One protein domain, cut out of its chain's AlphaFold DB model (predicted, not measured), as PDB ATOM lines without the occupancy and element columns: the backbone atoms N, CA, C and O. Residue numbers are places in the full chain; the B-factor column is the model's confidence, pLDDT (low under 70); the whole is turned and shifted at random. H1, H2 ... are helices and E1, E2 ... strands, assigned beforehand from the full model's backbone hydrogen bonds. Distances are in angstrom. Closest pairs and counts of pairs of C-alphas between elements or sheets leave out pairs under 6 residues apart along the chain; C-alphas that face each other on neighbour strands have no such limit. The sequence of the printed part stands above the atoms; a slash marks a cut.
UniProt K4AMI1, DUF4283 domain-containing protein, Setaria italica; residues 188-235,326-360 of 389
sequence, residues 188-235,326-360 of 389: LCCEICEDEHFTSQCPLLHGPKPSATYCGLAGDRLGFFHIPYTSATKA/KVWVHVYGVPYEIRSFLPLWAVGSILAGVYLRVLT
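AT A GLANCE: This is residues 188 to 235 and 326 to 360 of the 389 residues of the protein "DUF4283 domain-containing protein" of Setaria italica (UniProt K4AMI1). What shape is it? It has little regular structure: a looped chain drawn out from residues 188 to 202 and small H1 at one end to the hairpin E1 and E2 at the other, with H2 in the middle. What builds it? The printed part has 83 residues, 25 in named elements, in the order H1, E1, E2, H2: mixed class, antiparallel sheet E1 - E2. How large? It spans 47 by 28 by 26 A, elongated, only just compact, close to loose, with a radius of gyration of the C-alphas of 14.0 A.

HOW THE PARTS SIT: How do the helices stand? H1, residues 203 to 206, and H2, residues 341 to 349, are close but not clearly touching; their closest C-alphas, of Leu 204 and Leu 342, are 7.7 A apart. Every O i to N i+4 pair in H2 is within hydrogen-bond range; H1 is too short for one. How do the strands pair? E1, residues 213 to 219, and E2, residues 222 to 226, form an antiparallel hairpin, with N 213 and O 226 within hydrogen-bond range at 2.8 A.

IN THESE COORDINATES: Where does H1 begin? C-alpha 203 is at (108.604, 148.182, 149.377). Where does H2 end? C-alpha 349 is at (124.935, 140.670, 156.261). How long is E1? It measures 17.6 A from first to last C-alpha.

THE WHOLE: Where is the cut? Residues 236 to 325 are not printed; C-alphas 235 and 326 are 25.0 A apart. Where is confidence low? The pLDDT is under 70 in 20 residues, among them 229 to 235 and 352 to 360.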
ATOM      1  N   LEU A 188     104.749 163.647 150.500       68.62
ATOM      2  CA  LEU A 188     105.515 162.714 151.318       68.62
ATOM      3  C   LEU A 188     106.658 162.198 150.445       68.62
ATOM      4  O   LEU A 188     106.424 161.890 149.286       68.62
ATOM      5  N   CYS A 189     107.872 162.086 150.973       71.94
ATOM      6  CA  CYS A 189     108.994 161.490 150.249       71.94
ATOM      7  C   CYS A 189     109.637 160.425 151.130       71.94
ATOM      8  O   CYS A 189     109.933 160.676 152.301       71.94
ATOM      9  N   CYS A 190     109.844 159.233 150.578       74.88
ATOM     10  CA  CYS A 190     110.458 158.135 151.301       74.88
ATOM     11  C   CYS A 190     111.984 158.291 151.360       74.88
ATOM     12  O   CYS A 190     112.653 158.309 150.334       74.88
ATOM     13  N   GLU A 191     112.567 158.269 152.558       73.25
ATOM     14  CA  GLU A 191     114.027 158.366 152.765       73.25
ATOM     15  C   GLU A 191     114.832 157.158 152.226       73.25
ATOM     16  O   GLU A 191     116.059 157.172 152.250       73.25
ATOM     17  N   ILE A 192     114.160 156.089 151.774       75.12
ATOM     18  CA  ILE A 192     114.788 154.845 151.284       75.12
ATOM     19  C   ILE A 192     114.803 154.752 149.748       75.12
ATOM     20  O   ILE A 192     115.684 154.097 149.191       75.12
ATOM     21  N   CYS A 193     113.822 155.353 149.070       73.88
ATOM     22  CA  CYS A 193     113.614 155.213 147.619       73.88
ATOM     23  C   CYS A 193     113.105 156.483 146.920       73.88
ATOM     24  O   CYS A 193     112.849 156.441 145.726       73.88
ATOM     25  N   GLU A 194     112.962 157.594 147.646       75.19
ATOM     26  CA  GLU A 194     112.614 158.934 147.142       75.19
ATOM     27  C   GLU A 194     111.187 159.083 146.554       75.19
ATOM     28  O   GLU A 194     110.734 160.201 146.314       75.19
ATOM     29  N   ASP A 195     110.426 157.987 146.456       76.06
ATOM     30  CA  ASP A 195     109.017 157.930 146.030       76.06
ATOM     31  C   ASP A 195     108.001 158.507 147.050       76.06
ATOM     32  O   ASP A 195     108.273 158.634 148.249       76.06
ATOM     33  N   GLU A 196     106.770 158.780 146.586       80.06
ATOM     34  CA  GLU A 196     105.679 159.354 147.395       80.06
ATOM     35  C   GLU A 196     104.985 158.329 148.317       80.06
ATOM     36  O   GLU A 196     103.898 157.828 148.029       80.06
ATOM     37  N   HIS A 197     105.617 158.006 149.452       80.00
ATOM     38  CA  HIS A 197     105.012 157.231 150.548       80.00
ATOM     39  C   HIS A 197     105.745 157.407 151.892       80.00
ATOM     40  O   HIS A 197     106.863 157.914 151.965       80.00
ATOM     41  N   PHE A 198     105.126 156.944 152.985       79.19
ATOM     42  CA  PHE A 198     105.787 156.855 154.292       79.19
ATOM     43  C   PHE A 198     106.867 155.768 154.298       79.19
ATOM     44  O   PHE A 198     106.590 154.625 153.942       79.19
ATOM     45  N   THR A 199     108.058 156.061 154.829       77.06
ATOM     46  CA  THR A 199     109.181 155.105 154.940       77.06
ATOM     47  C   THR A 199     108.813 153.771 155.616       77.06
ATOM     48  O   THR A 199     109.364 152.729 155.271       77.06
ATOM     49  N   SER A 200     107.830 153.759 156.523       77.25
ATOM     50  CA  SER A 200     107.293 152.538 157.154       77.25
ATOM     51  C   SER A 200     106.578 151.582 156.187       77.25
ATOM     52  O   SER A 200     106.510 150.384 156.464       77.25
ATOM     53  N   GLN A 201     106.070 152.091 155.064       77.06
ATOM     54  CA  GLN A 201     105.364 151.352 154.011       77.06
ATOM     55  C   GLN A 201     106.265 151.043 152.801       77.06
ATOM     56  O   GLN A 201     105.791 150.504 151.807       77.06
ATOM     57  N   CYS A 202     107.562 151.368 152.873       76.50
ATOM     58  CA  CYS A 202     108.465 151.253 151.732       76.50
ATOM     59  C   CYS A 202     108.628 149.802 151.238       76.50
ATOM     60  O   CYS A 202     109.056 148.941 152.019       76.50
ATOM     61  N   PRO A 203     108.389 149.513 149.941       78.38
ATOM     62  CA  PRO A 203     108.604 148.182 149.377       78.38
ATOM     63  C   PRO A 203     110.043 147.677 149.540       78.38
ATOM     64  O   PRO A 203     110.245 146.488 149.773       78.38
ATOM     65  N   LEU A 204     111.049 148.561 149.496       75.44
ATOM     66  CA  LEU A 204     112.454 148.171 149.689       75.44
ATOM     67  C   LEU A 204     112.778 147.801 151.147       75.44
ATOM     68  O   LEU A 204     113.669 146.988 151.389       75.44
ATOM     69  N   LEU A 205     112.044 148.346 152.125       76.44
ATOM     70  CA  LEU A 205     112.215 148.017 153.545       76.44
ATOM     71  C   LEU A 205     111.706 146.604 153.871       76.44
ATOM     72  O   LEU A 205     112.300 145.911 154.705       76.44
ATOM     73  N   HIS A 206     110.622 146.175 153.221       75.75
ATOM     74  CA  HIS A 206     109.961 144.881 153.455       75.75
ATOM     75  C   HIS A 206     110.315 143.804 152.419       75.75
ATOM     76  O   HIS A 206     110.114 142.621 152.684       75.75
ATOM     77  N   GLY A 207     110.877 144.196 151.275       70.88
ATOM     78  CA  GLY A 207     111.272 143.307 150.187       70.88
ATOM     79  C   GLY A 207     112.456 142.375 150.498       70.88
ATOM     80  O   GLY A 207     113.074 142.455 151.570       70.88
ATOM     81  N   PRO A 208     112.788 141.471 149.552       73.19
ATOM     82  CA  PRO A 208     113.916 140.557 149.679       73.19
ATOM     83  C   PRO A 208     115.227 141.344 149.749       73.19
ATOM     84  O   PRO A 208     115.522 142.174 148.890       73.19
ATOM     85  N   LYS A 209     116.017 141.080 150.789       79.31
ATOM     86  CA  LYS A 209     117.269 141.793 151.040       79.31
ATOM     87  C   LYS A 209     118.461 141.088 150.394       79.31
ATOM     88  O   LYS A 209     118.597 139.876 150.573       79.31
ATOM     89  N   PRO A 210     119.348 141.820 149.696       78.44
ATOM     90  CA  PRO A 210     120.594 141.252 149.206       78.44
ATOM     91  C   PRO A 210     121.510 140.883 150.380       78.44
ATOM     92  O   PRO A 210     121.529 141.553 151.413       78.44
ATOM     93  N   SER A 211     122.307 139.835 150.188       81.62
ATOM     94  CA  SER A 211     123.441 139.506 151.051       81.62
ATOM     95  C   SER A 211     124.726 139.681 150.261       81.62
ATOM     96  O   SER A 211     124.780 139.304 149.088       81.62
ATOM     97  N   ALA A 212     125.774 140.179 150.909       83.94
ATOM     98  CA  ALA A 212     127.114 140.040 150.368       83.94
ATOM     99  C   ALA A 212     127.493 138.552 150.235       83.94
ATOM    100  O   ALA A 212     127.081 137.709 151.039       83.94
ATOM    101  N   THR A 213     128.274 138.235 149.206       84.12
ATOM    102  CA  THR A 213     128.865 136.916 148.954       84.12
ATOM    103  C   THR A 213     130.355 136.982 149.257       84.12
ATOM    104  O   THR A 213     131.028 137.909 148.819       84.12
ATOM    105  N   TYR A 214     130.885 136.018 150.002       83.75
ATOM    106  CA  TYR A 214     132.315 135.943 150.288       83.75
ATOM    107  C   TYR A 214     133.105 135.443 149.067       83.75
ATOM    108  O   TYR A 214     132.693 134.481 148.420       83.75
ATOM    109  N   CYS A 215     134.231 136.091 148.750       85.50
ATOM    110  CA  CYS A 215     134.995 135.846 147.519       85.50
ATOM    111  C   CYS A 215     136.454 135.413 147.737       85.50
ATOM    112  O   CYS A 215     137.090 134.978 146.781       85.50
ATOM    113  N   GLY A 216     136.996 135.519 148.955       83.00
ATOM    114  CA  GLY A 216     138.350 135.055 149.283       83.00
ATOM    115  C   GLY A 216     139.073 135.919 150.316       83.00
ATOM    116  O   GLY A 216     138.572 136.967 150.719       83.00
ATOM    117  N   LEU A 217     140.266 135.483 150.731       85.62
ATOM    118  CA  LEU A 217     141.137 136.215 151.658       85.62
ATOM    119  C   LEU A 217     142.117 137.126 150.908       85.62
ATOM    120  O   LEU A 217     142.654 136.746 149.869       85.62
ATOM    121  N   ALA A 218     142.398 138.297 151.479       77.25
ATOM    122  CA  ALA A 218     143.505 139.171 151.079       77.25
ATOM    123  C   ALA A 218     144.777 138.947 151.922       77.25
ATOM    124  O   ALA A 218     145.845 139.446 151.575       77.25
ATOM    125  N   GLY A 219     144.642 138.246 153.049       77.62
ATOM    126  CA  GLY A 219     145.656 138.069 154.086       77.62
ATOM    127  C   GLY A 219     144.986 137.873 155.448       77.62
ATOM    128  O   GLY A 219     143.765 137.700 155.524       77.62
ATOM    129  N   ASP A 220     145.769 137.927 156.525       76.06
ATOM    130  CA  ASP A 220     145.260 137.731 157.884       76.06
ATOM    131  C   ASP A 220     144.116 138.698 158.213       76.06
ATOM    132  O   ASP A 220     144.269 139.919 158.178       76.06
ATOM    133  N   ARG A 221     142.954 138.129 158.561       72.88
ATOM    134  CA  ARG A 221     141.726 138.847 158.961       72.88
ATOM    135  C   ARG A 221     141.140 139.790 157.894       72.88
ATOM    136  O   ARG A 221     140.246 140.569 158.216       72.88
ATOM    137  N   LEU A 222     141.575 139.699 156.634       80.44
ATOM    138  CA  LEU A 222     141.055 140.500 155.523       80.44
ATOM    139  C   LEU A 222     140.336 139.615 154.501       80.44
ATOM    140  O   LEU A 222     140.947 138.744 153.883       80.44
ATOM    141  N   GLY A 223     139.042 139.867 154.299       82.06
ATOM    142  CA  GLY A 223     138.194 139.152 153.345       82.06
ATOM    143  C   GLY A 223     137.622 140.066 152.262       82.06
ATOM    144  O   GLY A 223     137.221 141.196 152.541       82.06
ATOM    145  N   PHE A 224     137.548 139.562 151.034       84.75
ATOM    146  CA  PHE A 224     136.829 140.192 149.932       84.75
ATOM    147  C   PHE A 224     135.379 139.709 149.897       84.75
ATOM    148  O   PHE A 224     135.109 138.510 149.982       84.75
ATOM    149  N   PHE A 225     134.456 140.647 149.702       85.31
ATOM    150  CA  PHE A 225     133.029 140.378 149.575       85.31
ATOM    151  C   PHE A 225     132.471 141.059 148.324       85.31
ATOM    152  O   PHE A 225     132.737 142.234 148.074       85.31
ATOM    153  N   HIS A 226     131.673 140.326 147.553       84.50
ATOM    154  CA  HIS A 226     130.908 140.844 146.427       84.50
ATOM    155  C   HIS A 226     129.496 141.211 146.887       84.50
ATOM    156  O   HIS A 226     128.763 140.368 147.405       84.50
ATOM    157  N   ILE A 227     129.102 142.467 146.680       82.00
ATOM    158  CA  ILE A 227     127.736 142.940 146.919       82.00
ATOM    159  C   ILE A 227     126.985 142.878 145.582       82.00
ATOM    160  O   ILE A 227     127.355 143.611 144.662       82.00
ATOM    161  N   PRO A 228     125.948 142.033 145.436       75.75
ATOM    162  CA  PRO A 228     125.170 141.984 144.205       75.75
ATOM    163  C   PRO A 228     124.386 143.291 144.027       75.75
ATOM    164  O   PRO A 228     123.519 143.625 144.831       75.75
ATOM    165  N   TYR A 229     124.693 144.021 142.954       61.41
ATOM    166  CA  TYR A 229     124.006 145.263 142.575       61.41
ATOM    167  C   TYR A 229     122.779 145.019 141.668       61.41
ATOM    168  O   TYR A 229     122.045 145.944 141.333       61.41
ATOM    169  N   THR A 230     122.538 143.775 141.244       56.66
ATOM    170  CA  THR A 230     121.423 143.422 140.356       56.66
ATOM    171  C   THR A 230     120.129 143.175 141.130       56.66
ATOM    172  O   THR A 230     120.119 142.614 142.225       56.66
ATOM    173  N   SER A 231     119.011 143.608 140.545       49.25
ATOM    174  CA  SER A 231     117.681 143.578 141.156       49.25
ATOM    175  C   SER A 231     117.233 142.174 141.575       49.25
ATOM    176  O   SER A 231     117.146 141.282 140.733       49.25
ATOM    177  N   ALA A 232     116.853 142.043 142.850       47.66
ATOM    178  CA  ALA A 232     116.051 140.961 143.426       47.66
ATOM    179  C   ALA A 232     116.441 139.530 143.003       47.66
ATOM    180  O   ALA A 232     115.858 138.937 142.091       47.66
ATOM    181  N   THR A 233     117.328 138.902 143.780       43.69
ATOM    182  CA  THR A 233     117.325 137.438 143.872       43.69
ATOM    183  C   THR A 233     115.926 136.981 144.291       43.69
ATOM    184  O   THR A 233     115.385 137.427 145.306       43.69
ATOM    185  N   LYS A 234     115.310 136.112 143.481       39.31
ATOM    186  CA  LYS A 234     113.998 135.538 143.797       39.31
ATOM    187  C   LYS A 234     114.100 134.835 145.149       39.31
ATOM    188  O   LYS A 234     114.995 134.014 145.343       39.31
ATOM    189  N   ALA A 235     113.196 135.160 146.071       42.88
ATOM    190  CA  ALA A 235     113.098 134.426 147.324       42.88
ATOM    191  C   ALA A 235     112.890 132.932 147.008       42.88
ATOM    192  O   ALA A 235     112.117 132.631 146.090       42.88
ATOM    193  N   LYS A 326     121.274 143.442 169.414       73.00
ATOM    194  CA  LYS A 326     121.407 144.644 168.586       73.00
ATOM    195  C   LYS A 326     122.754 145.295 168.878       73.00
ATOM    196  O   LYS A 326     123.048 145.582 170.036       73.00
ATOM    197  N   VAL A 327     123.526 145.552 167.831       73.44
ATOM    198  CA  VAL A 327     124.822 146.235 167.897       73.44
ATOM    199  C   VAL A 327     124.832 147.417 166.935       73.44
ATOM    200  O   VAL A 327     124.192 147.376 165.883       73.44
ATOM    201  N   TRP A 328     125.553 148.472 167.305       77.19
ATOM    202  CA  TRP A 328     125.838 149.608 166.432       77.19
ATOM    203  C   TRP A 328     127.216 149.419 165.809       77.19
ATOM    204  O   TRP A 328     128.174 149.106 166.513       77.19
ATOM    205  N   VAL A 329     127.320 149.611 164.494       76.94
ATOM    206  CA  VAL A 329     128.562 149.412 163.739       76.94
ATOM    207  C   VAL A 329     128.847 150.656 162.912       76.94
ATOM    208  O   VAL A 329     127.964 151.156 162.220       76.94
ATOM    209  N   HIS A 330     130.090 151.130 162.964       81.06
ATOM    210  CA  HIS A 330     130.584 152.191 162.092       81.06
ATOM    211  C   HIS A 330     131.309 151.566 160.899       81.06
ATOM    212  O   HIS A 330     132.224 150.763 161.082       81.06
ATOM    213  N   VAL A 331     130.901 151.934 159.684       78.19
ATOM    214  CA  VAL A 331     131.500 151.448 158.435       78.19
ATOM    215  C   VAL A 331     132.227 152.606 157.757       78.19
ATOM    216  O   VAL A 331     131.622 153.631 157.451       78.19
ATOM    217  N   TYR A 332     133.524 152.438 157.516       80.94
ATOM    218  CA  TYR A 332     134.392 153.455 156.919       80.94
ATOM    219  C   TYR A 332     134.775 153.092 155.480       80.94
ATOM    220  O   TYR A 332     134.720 151.932 155.083       80.94
ATOM    221  N   GLY A 333     135.169 154.092 154.685       79.56
ATOM    222  CA  GLY A 333     135.682 153.879 153.324       79.56
ATOM    223  C   GLY A 333     134.638 153.513 152.261       79.56
ATOM    224  O   GLY A 333     135.020 153.175 151.148       79.56
ATOM    225  N   VAL A 334     133.338 153.597 152.569       74.81
ATOM    226  CA  VAL A 334     132.243 153.273 151.635       74.81
ATOM    227  C   VAL A 334     132.205 154.283 150.467       74.81
ATOM    228  O   VAL A 334     131.953 155.470 150.723       74.81
ATOM    229  N   PRO A 335     132.416 153.863 149.199       71.94
ATOM    230  CA  PRO A 335     132.259 154.722 148.019       71.94
ATOM    231  C   PRO A 335     130.845 155.301 147.918       71.94
ATOM    232  O   PRO A 335     129.893 154.675 148.379       71.94
ATOM    233  N   TYR A 336     130.701 156.500 147.353       68.44
ATOM    234  CA  TYR A 336     129.425 157.231 147.327       68.44
ATOM    235  C   TYR A 336     128.314 156.447 146.610       68.44
ATOM    236  O   TYR A 336     127.176 156.398 147.074       68.44
ATOM    237  N   GLU A 337     128.692 155.747 145.547       65.12
ATOM    238  CA  GLU A 337     127.850 154.993 144.621       65.12
ATOM    239  C   GLU A 337     127.123 153.807 145.281       65.12
ATOM    240  O   GLU A 337     126.125 153.320 144.752       65.12
ATOM    241  N   ILE A 338     127.603 153.344 146.445       66.75
ATOM    242  CA  ILE A 338     127.022 152.225 147.206       66.75
ATOM    243  C   ILE A 338     126.500 152.639 148.594       66.75
ATOM    244  O   ILE A 338     126.328 151.792 149.469       66.75
ATOM    245  N   ARG A 339     126.225 153.933 148.820       72.62
ATOM    246  CA  ARG A 339     125.633 154.439 150.080       72.62
ATOM    247  C   ARG A 339     124.101 154.371 150.130       72.62
ATOM    248  O   ARG A 339     123.504 154.894 151.066       72.62
ATOM    249  N   SER A 340     123.461 153.741 149.148       73.31
ATOM    250  CA  SER A 340     122.016 153.497 149.156       73.31
ATOM    251  C   SER A 340     121.629 152.346 150.099       73.31
ATOM    252  O   SER A 340     122.464 151.547 150.529       73.31
ATOM    253  N   PHE A 341     120.340 152.259 150.438       76.19
ATOM    254  CA  PHE A 341     119.827 151.349 151.468       76.19
ATOM    255  C   PHE A 341     120.165 149.865 151.224       76.19
ATOM    256  O   PHE A 341     120.603 149.174 152.143       76.19
ATOM    257  N   LEU A 342     119.993 149.365 149.993       79.75
ATOM    258  CA  LEU A 342     120.172 147.939 149.685       79.75
ATOM    259  C   LEU A 342     121.648 147.479 149.716       79.75
ATOM    260  O   LEU A 342     121.916 146.462 150.359       79.75
ATOM    261  N   PRO A 343     122.628 148.191 149.120       76.88
ATOM    262  CA  PRO A 343     124.043 147.859 149.297       76.88
ATOM    263  C   PRO A 343     124.512 147.945 150.755       76.88
ATOM    264  O   PRO A 343     125.237 147.059 151.205       76.88
ATOM    265  N   LEU A 344     124.063 148.945 151.526       78.94
ATOM    266  CA  LEU A 344     124.390 149.032 152.955       78.94
ATOM    267  C   LEU A 344     123.778 147.876 153.764       78.94
ATOM    268  O   LEU A 344     124.417 147.373 154.691       78.94
ATOM    269  N   TRP A 345     122.594 147.386 153.384       81.94
ATOM    270  CA  TRP A 345     122.037 146.159 153.959       81.94
ATOM    271  C   TRP A 345     122.921 144.937 153.669       81.94
ATOM    272  O   TRP A 345     123.183 144.137 154.569       81.94
ATOM    273  N   ALA A 346     123.427 144.806 152.438       81.12
ATOM    274  CA  ALA A 346     124.334 143.722 152.065       81.12
ATOM    275  C   ALA A 346     125.680 143.788 152.813       81.12
ATOM    276  O   ALA A 346     126.214 142.742 153.169       81.12
ATOM    277  N   VAL A 347     126.203 144.984 153.118       82.25
ATOM    278  CA  VAL A 347     127.353 145.137 154.036       82.25
ATOM    279  C   VAL A 347     127.001 144.609 155.432       82.25
ATOM    280  O   VAL A 347     127.800 143.902 156.043       82.25
ATOM    281  N   GLY A 348     125.792 144.897 155.921       78.00
ATOM    282  CA  GLY A 348     125.305 144.397 157.207       78.00
ATOM    283  C   GLY A 348     125.270 142.869 157.312       78.00
ATOM    284  O   GLY A 348     125.555 142.343 158.385       78.00
ATOM    285  N   SER A 349     125.002 142.141 156.220       80.62
ATOM    286  CA  SER A 349     124.935 140.670 156.261       80.62
ATOM    287  C   SER A 349     126.289 139.986 156.497       80.62
ATOM    288  O   SER A 349     126.315 138.840 156.950       80.62
ATOM    289  N   ILE A 350     127.404 140.690 156.262       79.06
ATOM    290  CA  ILE A 350     128.773 140.209 156.524       79.06
ATOM    291  C   ILE A 350     128.997 139.975 158.026       79.06
ATOM    292  O   ILE A 350     129.711 139.055 158.417       79.06
ATOM    293  N   LEU A 351     128.361 140.779 158.882       73.06
ATOM    294  CA  LEU A 351     128.558 140.782 160.337       73.06
ATOM    295  C   LEU A 351     127.606 139.814 161.068       73.06
ATOM    296  O   LEU A 351     127.261 140.030 162.228       73.06
ATOM    297  N   ALA A 352     127.202 138.748 160.368       54.47
ATOM    298  CA  ALA A 352     126.019 137.917 160.606       54.47
ATOM    299  C   ALA A 352     124.684 138.650 160.358       54.47
ATOM    300  O   ALA A 352     124.584 139.869 160.457       54.47
ATOM    301  N   GLY A 353     123.642 137.880 160.013       52.22
ATOM    302  CA  GLY A 353     122.337 138.350 159.514       52.22
ATOM    303  C   GLY A 353     121.441 139.074 160.529       52.22
ATOM    304  O   GLY A 353     120.275 138.716 160.704       52.22
ATOM    305  N   VAL A 354     121.973 140.088 161.206       46.16
ATOM    306  CA  VAL A 354     121.251 140.977 162.114       46.16
ATOM    307  C   VAL A 354     120.633 142.123 161.310       46.16
ATOM    308  O   VAL A 354     121.221 142.633 160.360       46.16
ATOM    309  N   TYR A 355     119.436 142.557 161.704       47.41
ATOM    310  CA  TYR A 355     118.745 143.711 161.125       47.41
ATOM    311  C   TYR A 355     119.524 145.002 161.427       47.41
ATOM    312  O   TYR A 355     119.253 145.676 162.426       47.41
ATOM    313  N   LEU A 356     120.485 145.349 160.568       43.47
ATOM    314  CA  LEU A 356     121.258 146.580 160.674       43.47
ATOM    315  C   LEU A 356     120.348 147.776 160.355       43.47
ATOM    316  O   LEU A 356     120.128 148.133 159.200       43.47
ATOM    317  N   ARG A 357     119.807 148.419 161.397       41.41
ATOM    318  CA  ARG A 357     119.251 149.769 161.264       41.41
ATOM    319  C   ARG A 357     120.421 150.732 161.128       41.41
ATOM    320  O   ARG A 357     120.956 151.186 162.130       41.41
ATOM    321  N   VAL A 358     120.825 151.003 159.892       40.53
ATOM    322  CA  VAL A 358     121.807 152.045 159.584       40.53
ATOM    323  C   VAL A 358     121.228 153.382 160.039       40.53
ATOM    324  O   VAL A 358     120.227 153.837 159.489       40.53
ATOM    325  N   LEU A 359     121.835 153.998 161.055       34.38
ATOM    326  CA  LEU A 359     121.527 155.377 161.411       34.38
ATOM    327  C   LEU A 359     122.387 156.295 160.541       34.38
ATOM    328  O   LEU A 359     123.609 156.198 160.561       34.38
ATOM    329  N   THR A 360     121.699 157.136 159.776       33.91
ATOM    330  CA  THR A 360     122.116 158.420 159.199       33.91
ATOM    331  C   THR A 360     123.600 158.612 158.866       33.91
ATOM    332  O   THR A 360     124.441 158.851 159.731       33.91
TER     333      THR A 360